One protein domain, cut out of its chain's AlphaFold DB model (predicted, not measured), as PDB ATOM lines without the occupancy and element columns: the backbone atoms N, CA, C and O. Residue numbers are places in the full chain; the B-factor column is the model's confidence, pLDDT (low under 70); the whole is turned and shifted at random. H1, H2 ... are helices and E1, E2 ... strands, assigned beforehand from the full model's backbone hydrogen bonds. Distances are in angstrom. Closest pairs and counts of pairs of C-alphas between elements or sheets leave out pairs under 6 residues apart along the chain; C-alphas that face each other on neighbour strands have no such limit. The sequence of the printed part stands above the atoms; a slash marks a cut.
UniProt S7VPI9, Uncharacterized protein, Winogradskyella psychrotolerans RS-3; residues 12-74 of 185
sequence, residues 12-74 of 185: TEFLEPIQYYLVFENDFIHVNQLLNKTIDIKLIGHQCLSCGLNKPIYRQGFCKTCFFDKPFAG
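What this domain is: This is residues 12 to 74 of the 185 residues of an uncharacterized protein of Winogradskyella psychrotolerans RS-3 (UniProt S7VPI9). There is little regular structure: a small hairpin, E1 and E2, with short H1 makes one lobe, loops with H2 make another, and residues 34 to 44 stand free between them. The 63 printed residues, class mixed, hold two named strands, antiparallel, then two named helices, only 18 residues. The whole is loose: radius of gyration of the C-alphas 15.3 A, spans 40 by 28 by 20 A.

How they stand to each other: E1, residues 19 to 23, and E2, residues 28 to 30, form an antiparallel hairpin at 161 degrees; N 22 and O 29 are within hydrogen-bond range, 2.9 A. The closest C-alphas of E1 and H1, residues 31 to 34, are Tyr 20 and Val 31, 5.4 A. H2, residues 64 to 69, with every O i to N i+4 pair within range, is apart from E1, E2 and H1, which is too short for such a pair.

Where its parts are: E1 begins at C-alpha 19 (256.537, 253.831, 198.754) and measures 12.6 A, E2 6.6 A, H1 5.4 A; H2, 8.8 A, ends at C-alpha 69 (281.086, 266.712, 218.450).

The domain as a whole: The farthest C-alphas, Asn 36 and Asp 69, are 41.6 A apart. The printed part has no cut; the link H1 to H2 is long. No printed residue is under 70 in pLDDT.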
ATOM      1  N   THR A  12     262.241 254.333 202.313       95.62
ATOM      2  CA  THR A  12     261.702 254.232 200.958       95.62
ATOM      3  C   THR A  12     261.815 252.812 200.448       95.62
ATOM      4  O   THR A  12     262.877 252.200 200.589       95.62
ATOM      5  N   GLU A  13     260.771 252.338 199.787       95.12
ATOM      6  CA  GLU A  13     260.775 251.072 199.062       95.12
ATOM      7  C   GLU A  13     260.689 251.331 197.555       95.12
ATOM      8  O   GLU A  13     259.887 252.150 197.096       95.12
ATOM      9  N   PHE A  14     261.544 250.649 196.787       94.25
ATOM     10  CA  PHE A  14     261.640 250.809 195.338       94.25
ATOM     11  C   PHE A  14     260.553 249.982 194.631       94.25
ATOM     12  O   PHE A  14     260.802 248.876 194.160       94.25
ATOM     13  N   LEU A  15     259.336 250.528 194.623       95.38
ATOM     14  CA  LEU A  15     258.153 250.005 193.934       95.38
ATOM     15  C   LEU A  15     257.630 251.040 192.925       95.38
ATOM     16  O   LEU A  15     258.172 252.138 192.828       95.38
ATOM     17  N   GLU A  16     256.567 250.702 192.194       93.44
ATOM     18  CA  GLU A  16     255.910 251.603 191.241       93.44
ATOM     19  C   GLU A  16     254.477 251.924 191.720       93.44
ATOM     20  O   GLU A  16     253.595 251.068 191.607       93.44
ATOM     21  N   PRO A  17     254.213 253.115 192.297       93.38
ATOM     22  CA  PRO A  17     255.162 254.193 192.601       93.38
ATOM     23  C   PRO A  17     256.048 253.873 193.818       93.38
ATOM     24  O   PRO A  17     255.759 252.954 194.586       93.38
ATOM     25  N   ILE A  18     257.090 254.677 194.055       95.44
ATOM     26  CA  ILE A  18     257.933 254.569 195.258       95.44
ATOM     27  C   ILE A  18     257.070 254.684 196.517       95.44
ATOM     28  O   ILE A  18     256.281 255.625 196.640       95.44
ATOM     29  N   GLN A  19     257.244 253.770 197.472       96.81
ATOM     30  CA  GLN A  19     256.537 253.831 198.754       96.81
ATOM     31  C   GLN A  19     257.388 254.548 199.804       96.81
ATOM     32  O   GLN A  19     258.575 254.260 199.954       96.81
ATOM     33  N   TYR A  20     256.772 255.471 200.542       97.06
ATOM     34  CA  TYR A  20     257.409 256.286 201.572       97.06
ATOM     35  C   TYR A  20     256.819 255.983 202.945       97.06
ATOM     36  O   TYR A  20     255.604 256.040 203.151       97.06
ATOM     37  N   TYR A  21     257.698 255.737 203.909       96.81
ATOM     38  CA  TYR A  21     257.330 255.420 205.280       96.81
ATOM     39  C   TYR A  21     257.978 256.405 206.243       96.81
ATOM     40  O   TYR A  21     259.202 256.547 206.291       96.81
ATOM     41  N   LEU A  22     257.155 257.074 207.045       95.88
ATOM     42  CA  LEU A  22     257.628 257.844 208.187       95.88
ATOM     43  C   LEU A  22     257.600 256.935 209.414       95.88
ATOM     44  O   LEU A  22     256.524 256.567 209.880       95.88
ATOM     45  N   VAL A  23     258.777 256.545 209.898       94.38
ATOM     46  CA  VAL A  23     258.932 255.587 211.000       94.38
ATOM     47  C   VAL A  23     259.207 256.335 212.300       94.38
ATOM     48  O   VAL A  23     260.149 257.125 212.392       94.38
ATOM     49  N   PHE A  24     258.376 256.073 213.301       91.88
ATOM     50  CA  PHE A  24     258.521 256.530 214.678       91.88
ATOM     51  C   PHE A  24     259.007 255.380 215.566       91.88
ATOM     52  O   PHE A  24     259.222 254.265 215.105       91.88
ATOM     53  N   GLU A  25     259.183 255.650 216.858       87.31
ATOM     54  CA  GLU A  25     259.672 254.656 217.819       87.31
ATOM     55  C   GLU A  25     258.741 253.441 217.946       87.31
ATOM     56  O   GLU A  25     259.215 252.310 217.960       87.31
ATOM     57  N   ASN A  26     257.425 253.675 217.987       88.31
ATOM     58  CA  ASN A  26     256.422 252.629 218.221       88.31
ATOM     59  C   ASN A  26     255.406 252.476 217.080       88.31
ATOM     60  O   ASN A  26     254.533 251.621 217.155       88.31
ATOM     61  N   ASP A  27     255.504 253.303 216.041       92.12
ATOM     62  CA  ASP A  27     254.520 253.389 214.964       92.12
ATOM     63  C   ASP A  27     255.200 253.748 213.646       92.12
ATOM     64  O   ASP A  27     256.325 254.244 213.614       92.12
ATOM     65  N   PHE A  28     254.485 253.575 212.541       94.75
ATOM     66  CA  PHE A  28     254.883 254.135 211.259       94.75
ATOM     67  C   PHE A  28     253.662 254.627 210.486       94.75
ATOM     68  O   PHE A  28     252.534 254.178 210.694       94.75
ATOM     69  N   ILE A  29     253.898 255.557 209.569       95.69
ATOM     70  CA  ILE A  29     252.903 256.043 208.622       95.69
ATOM     71  C   ILE A  29     253.360 255.650 207.229       95.69
ATOM     72  O   ILE A  29     254.438 256.050 206.792       95.69
ATOM     73  N   HIS A  30     252.505 254.931 206.508       96.81
ATOM     74  CA  HIS A  30     252.640 254.793 205.067       96.81
ATOM     75  C   HIS A  30     252.156 256.088 204.392       96.81
ATOM     76  O   HIS A  30     250.956 256.329 204.246       96.81
ATOM     77  N   VAL A  31     253.098 256.958 204.027       95.88
ATOM     78  CA  VAL A  31     252.833 258.351 203.636       95.88
ATOM     79  C   VAL A  31     252.048 258.437 202.331       95.88
ATOM     80  O   VAL A  31     251.192 259.309 202.200       95.88
ATOM     81  N   ASN A  32     252.241 257.502 201.398       96.62
ATOM     82  CA  ASN A  32     251.498 257.482 200.135       96.62
ATOM     83  C   ASN A  32     249.977 257.397 200.352       96.62
ATOM     84  O   ASN A  32     249.209 257.961 199.578       96.62
ATOM     85  N   GLN A  33     249.515 256.762 201.435       95.69
ATOM     86  CA  GLN A  33     248.084 256.684 201.767       95.69
ATOM     87  C   GLN A  33     247.488 258.018 202.236       95.69
ATOM     88  O   GLN A  33     246.269 258.109 202.422       95.69
ATOM     89  N   LEU A  34     248.325 259.027 202.477       95.25
ATOM     90  CA  LEU A  34     247.912 260.378 202.848       95.25
ATOM     91  C   LEU A  34     247.746 261.300 201.637       95.25
ATOM     92  O   LEU A  34     247.248 262.414 201.793       95.25
ATOM     93  N   LEU A  35     248.117 260.849 200.435       94.56
ATOM     94  CA  LEU A  35     247.888 261.612 199.211       94.56
ATOM     95  C   LEU A  35     246.394 261.923 199.048       94.56
ATOM     96  O   LEU A  35     245.534 261.077 199.302       94.56
ATOM     97  N   ASN A  36     246.094 263.155 198.631       95.44
ATOM     98  CA  ASN A  36     244.736 263.695 198.481       95.44
ATOM     99  C   ASN A  36     243.903 263.741 199.776       95.44
ATOM    100  O   ASN A  36     242.680 263.868 199.716       95.44
ATOM    101  N   LYS A  37     244.543 263.658 200.947       96.06
ATOM    102  CA  LYS A  37     243.891 263.845 202.248       96.06
ATOM    103  C   LYS A  37     244.329 265.156 202.889       96.06
ATOM    104  O   LYS A  37     245.467 265.591 202.735       96.06
ATOM    105  N   THR A  38     243.429 265.757 203.661       95.81
ATOM    106  CA  THR A  38     243.769 266.879 204.538       95.81
ATOM    107  C   THR A  38     244.556 266.356 205.732       95.81
ATOM    108  O   THR A  38     244.118 265.420 206.405       95.81
ATOM    109  N   ILE A  39     245.717 266.955 205.987       94.81
ATOM    110  CA  ILE A  39     246.563 266.652 207.140       94.81
ATOM    111  C   ILE A  39     246.798 267.924 207.949       94.81
ATOM    112  O   ILE A  39     247.007 268.995 207.384       94.81
ATOM    113  N   ASP A  40     246.818 267.777 209.268       95.44
ATOM    114  CA  ASP A  40     247.177 268.840 210.199       95.44
ATOM    115  C   ASP A  40     248.497 268.482 210.877       95.44
ATOM    116  O   ASP A  40     248.653 267.400 211.446       95.44
ATOM    117  N   ILE A  41     249.461 269.403 210.823       94.69
ATOM    118  CA  ILE A  41     250.770 269.242 211.457       94.69
ATOM    119  C   ILE A  41     250.897 270.294 212.553       94.69
ATOM    120  O   ILE A  41     250.803 271.492 212.297       94.69
ATOM    121  N   LYS A  42     251.155 269.842 213.781       95.75
ATOM    122  CA  LYS A  42     251.389 270.710 214.936       95.75
ATOM    123  C   LYS A  42     252.776 270.456 215.508       95.75
ATOM    124  O   LYS A  42     253.089 269.341 215.916       95.75
ATOM    125  N   LEU A  43     253.592 271.506 215.587       94.50
ATOM    126  CA  LEU A  43     254.864 271.454 216.301       94.50
ATOM    127  C   LEU A  43     254.601 271.426 217.812       94.50
ATOM    128  O   LEU A  43     253.967 272.332 218.350       94.50
ATOM    129  N   ILE A  44     255.102 270.395 218.489       94.31
ATOM    130  CA  ILE A  44     254.957 270.226 219.947       94.31
ATOM    131  C   ILE A  44     256.283 270.347 220.708       94.31
ATOM    132  O   ILE A  44     256.284 270.466 221.930       94.31
ATOM    133  N   GLY A  45     257.415 270.314 220.006       94.31
ATOM    134  CA  GLY A  45     258.740 270.338 220.613       94.31
ATOM    135  C   GLY A  45     259.835 270.000 219.612       94.31
ATOM    136  O   GLY A  45     259.596 269.923 218.408       94.31
ATOM    137  N   HIS A  46     261.039 269.787 220.129       95.38
ATOM    138  CA  HIS A  46     262.212 269.420 219.348       95.38
ATOM    139  C   HIS A  46     262.843 268.165 219.944       95.38
ATOM    140  O   HIS A  46     262.679 267.891 221.128       95.38
ATOM    141  N   GLN A  47     263.599 267.418 219.147       96.31
ATOM    142  CA  GLN A  47     264.378 266.290 219.644       96.31
ATOM    143  C   GLN A  47     265.634 266.128 218.799       96.31
ATOM    144  O   GLN A  47     265.561 265.984 217.579       96.31
ATOM    145  N   CYS A  48     266.797 266.176 219.446       96.75
ATOM    146  CA  CYS A  48     268.066 265.938 218.770       96.75
ATOM    147  C   CYS A  48     268.160 264.469 218.341       96.75
ATOM    148  O   CYS A  48     268.089 263.582 219.191       96.75
ATOM    149  N   LEU A  49     268.428 264.214 217.059       95.06
ATOM    150  CA  LEU A  49     268.567 262.857 216.517       95.06
ATOM    151  C   LEU A  49     269.776 262.091 217.076       95.06
ATOM    152  O   LEU A  49     269.832 260.875 216.962       95.06
ATOM    153  N   SER A  50     270.745 262.787 217.683       95.75
ATOM    154  CA  SER A  50     271.915 262.146 218.291       95.75
ATOM    155  C   SER A  50     271.736 261.818 219.771       95.75
ATOM    156  O   SER A  50     272.193 260.765 220.197       95.75
ATOM    157  N   CYS A  51     271.182 262.732 220.573       96.06
ATOM    158  CA  CYS A  51     271.131 262.566 222.031       96.06
ATOM    159  C   CYS A  51     269.720 262.361 222.586       96.06
ATOM    160  O   CYS A  51     269.578 262.197 223.790       96.06
ATOM    161  N   GLY A  52     268.680 262.425 221.749       95.75
ATOM    162  CA  GLY A  52     267.284 262.231 222.155       95.75
ATOM    163  C   GLY A  52     266.703 263.349 223.028       95.75
ATOM    164  O   GLY A  52     265.519 263.332 223.339       95.75
ATOM    165  N   LEU A  53     267.500 264.347 223.417       96.81
ATOM    166  CA  LEU A  53     267.047 265.424 224.294       96.81
ATOM    167  C   LEU A  53     266.226 266.469 223.533       96.81
ATOM    168  O   LEU A  53     266.550 266.822 222.392       96.81
ATOM    169  N   ASN A  54     265.236 267.041 224.223       96.19
ATOM    170  CA  ASN A  54     264.502 268.209 223.750       96.19
ATOM    171  C   ASN A  54     265.378 269.461 223.837       96.19
ATOM    172  O   ASN A  54     265.500 270.103 224.880       96.19
ATOM    173  N   LYS A  55     266.048 269.764 222.726       95.94
ATOM    174  CA  LYS A  55     266.928 270.920 222.555       95.94
ATOM    175  C   LYS A  55     266.634 271.575 221.207       95.94
ATOM    176  O   LYS A  55     266.282 270.857 220.269       95.94
ATOM    177  N   PRO A  56     266.842 272.897 221.070       94.62
ATOM    178  CA  PRO A  56     266.793 273.552 219.771       94.62
ATOM    179  C   PRO A  56     267.689 272.834 218.754       94.62
ATOM    180  O   PRO A  56     268.855 272.526 219.037       94.62
ATOM    181  N   ILE A  57     267.128 272.557 217.578       95.69
ATOM    182  CA  ILE A  57     267.849 271.913 216.480       95.69
ATOM    183  C   ILE A  57     268.653 272.968 215.736       95.69
ATOM    184  O   ILE A  57     268.129 274.012 215.361       95.69
ATOM    185  N   TYR A  58     269.936 272.685 215.539       95.31
ATOM    186  CA  TYR A  58     270.864 273.565 214.844       95.31
ATOM    187  C   TYR A  58     270.952 273.210 213.358       95.31
ATOM    188  O   TYR A  58     270.618 274.028 212.504       95.31
ATOM    189  N   ARG A  59     271.377 271.982 213.030       93.44
ATOM    190  CA  ARG A  59     271.530 271.524 211.639       93.44
ATOM    191  C   ARG A  59     271.479 270.000 211.559       93.44
ATOM    192  O   ARG A  59     271.874 269.327 212.504       93.44
ATOM    193  N   GLN A  60     271.010 269.463 210.429       90.44
ATOM    194  CA  GLN A  60     270.942 268.015 210.150       90.44
ATOM    195  C   GLN A  60     270.171 267.196 211.212       90.44
ATOM    196  O   GLN A  60     270.440 266.020 211.414       90.44
ATOM    197  N   GLY A  61     269.222 267.817 211.922       93.88
ATOM    198  CA  GLY A  61     268.498 267.161 213.018       93.88
ATOM    199  C   GLY A  61     269.272 267.082 214.343       93.88
ATOM    200  O   GLY A  61     268.804 266.455 215.291       93.88
ATOM    201  N   PHE A  62     270.430 267.736 214.459       96.62
ATOM    202  CA  PHE A  62     271.250 267.736 215.671       96.62
ATOM    203  C   PHE A  62     271.171 269.060 216.433       96.62
ATOM    204  O   PHE A  62     271.074 270.137 215.840       96.62
ATOM    205  N   CYS A  63     271.256 268.994 217.765       97.25
ATOM    206  CA  CYS A  63     271.518 270.175 218.586       97.25
ATOM    207  C   CYS A  63     272.964 270.660 218.380       97.25
ATOM    208  O   CYS A  63     273.809 269.909 217.893       97.25
ATOM    209  N   LYS A  64     273.258 271.906 218.774       97.00
ATOM    210  CA  LYS A  64     274.563 272.548 218.530       97.00
ATOM    211  C   LYS A  64     275.750 271.689 218.989       97.00
ATOM    212  O   LYS A  64     276.648 271.451 218.198       97.00
ATOM    213  N   THR A  65     275.719 271.180 220.221       96.50
ATOM    214  CA  THR A  65     276.774 270.313 220.779       96.50
ATOM    215  C   THR A  65     276.972 269.055 219.931       96.50
ATOM    216  O   THR A  65     278.049 268.826 219.399       96.50
ATOM    217  N   CYS A  66     275.903 268.290 219.687       96.81
ATOM    218  CA  CYS A  66     275.999 267.067 218.886       96.81
ATOM    219  C   CYS A  66     276.458 267.326 217.444       96.81
ATOM    220  O   CYS A  66     277.127 266.476 216.868       96.81
ATOM    221  N   PHE A  67     276.107 268.473 216.860       95.94
ATOM    222  CA  PHE A  67     276.530 268.826 215.508       95.94
ATOM    223  C   PHE A  67     278.049 269.016 215.393       95.94
ATOM    224  O   PHE A  67     278.622 268.621 214.381       95.94
ATOM    225  N   PHE A  68     278.698 269.604 216.402       94.44
ATOM    226  CA  PHE A  68     280.150 269.815 216.391       94.44
ATOM    227  C   PHE A  68     280.930 268.596 216.893       94.44
ATOM    228  O   PHE A  68     282.015 268.339 216.387       94.44
ATOM    229  N   ASP A  69     280.356 267.807 217.803       94.19
ATOM    230  CA  ASP A  69     281.086 266.712 218.450       94.19
ATOM    231  C   ASP A  69     280.996 265.378 217.693       94.19
ATOM    232  O   ASP A  69     281.881 264.537 217.810       94.19
ATOM    233  N   LYS A  70     279.903 265.113 216.962       95.25
ATOM    234  CA  LYS A  70     279.649 263.769 216.416       95.25
ATOM    235  C   LYS A  70     280.267 263.567 215.032       95.25
ATOM    236  O   LYS A  70     280.106 264.440 214.176       95.25
ATOM    237  N   PRO A  71     280.880 262.401 214.751       93.44
ATOM    238  CA  PRO A  71     281.561 262.154 213.476       93.44
ATOM    239  C   PRO A  71     280.589 262.069 212.289       93.44
ATOM    240  O   PRO A  71     280.904 262.497 211.183       93.44
ATOM    241  N   PHE A  72     279.344 261.638 212.518       90.94
ATOM    242  CA  PHE A  72     278.270 261.652 211.512       90.94
ATOM    243  C   PHE A  72     277.682 263.046 211.227       90.94
ATOM    244  O   PHE A  72     276.672 263.158 210.535       90.94
ATOM    245  N   ALA A  73     278.289 264.107 211.758       92.62
ATOM    246  CA  ALA A  73     278.015 265.494 211.397       92.62
ATOM    247  C   ALA A  73     279.272 266.209 210.851       92.62
ATOM    248  O   ALA A  73     279.276 267.438 210.752       92.62
ATOM    249  N   GLY A  74     280.326 265.452 210.511       92.69
ATOM    250  CA  GLY A  74     281.569 265.968 209.935       92.69
ATOM    251  C   GLY A  74     281.364 266.655 208.584       92.69
ATOM    252  O   GLY A  74     280.449 266.324 207.822       92.69
TER     253      GLY A  74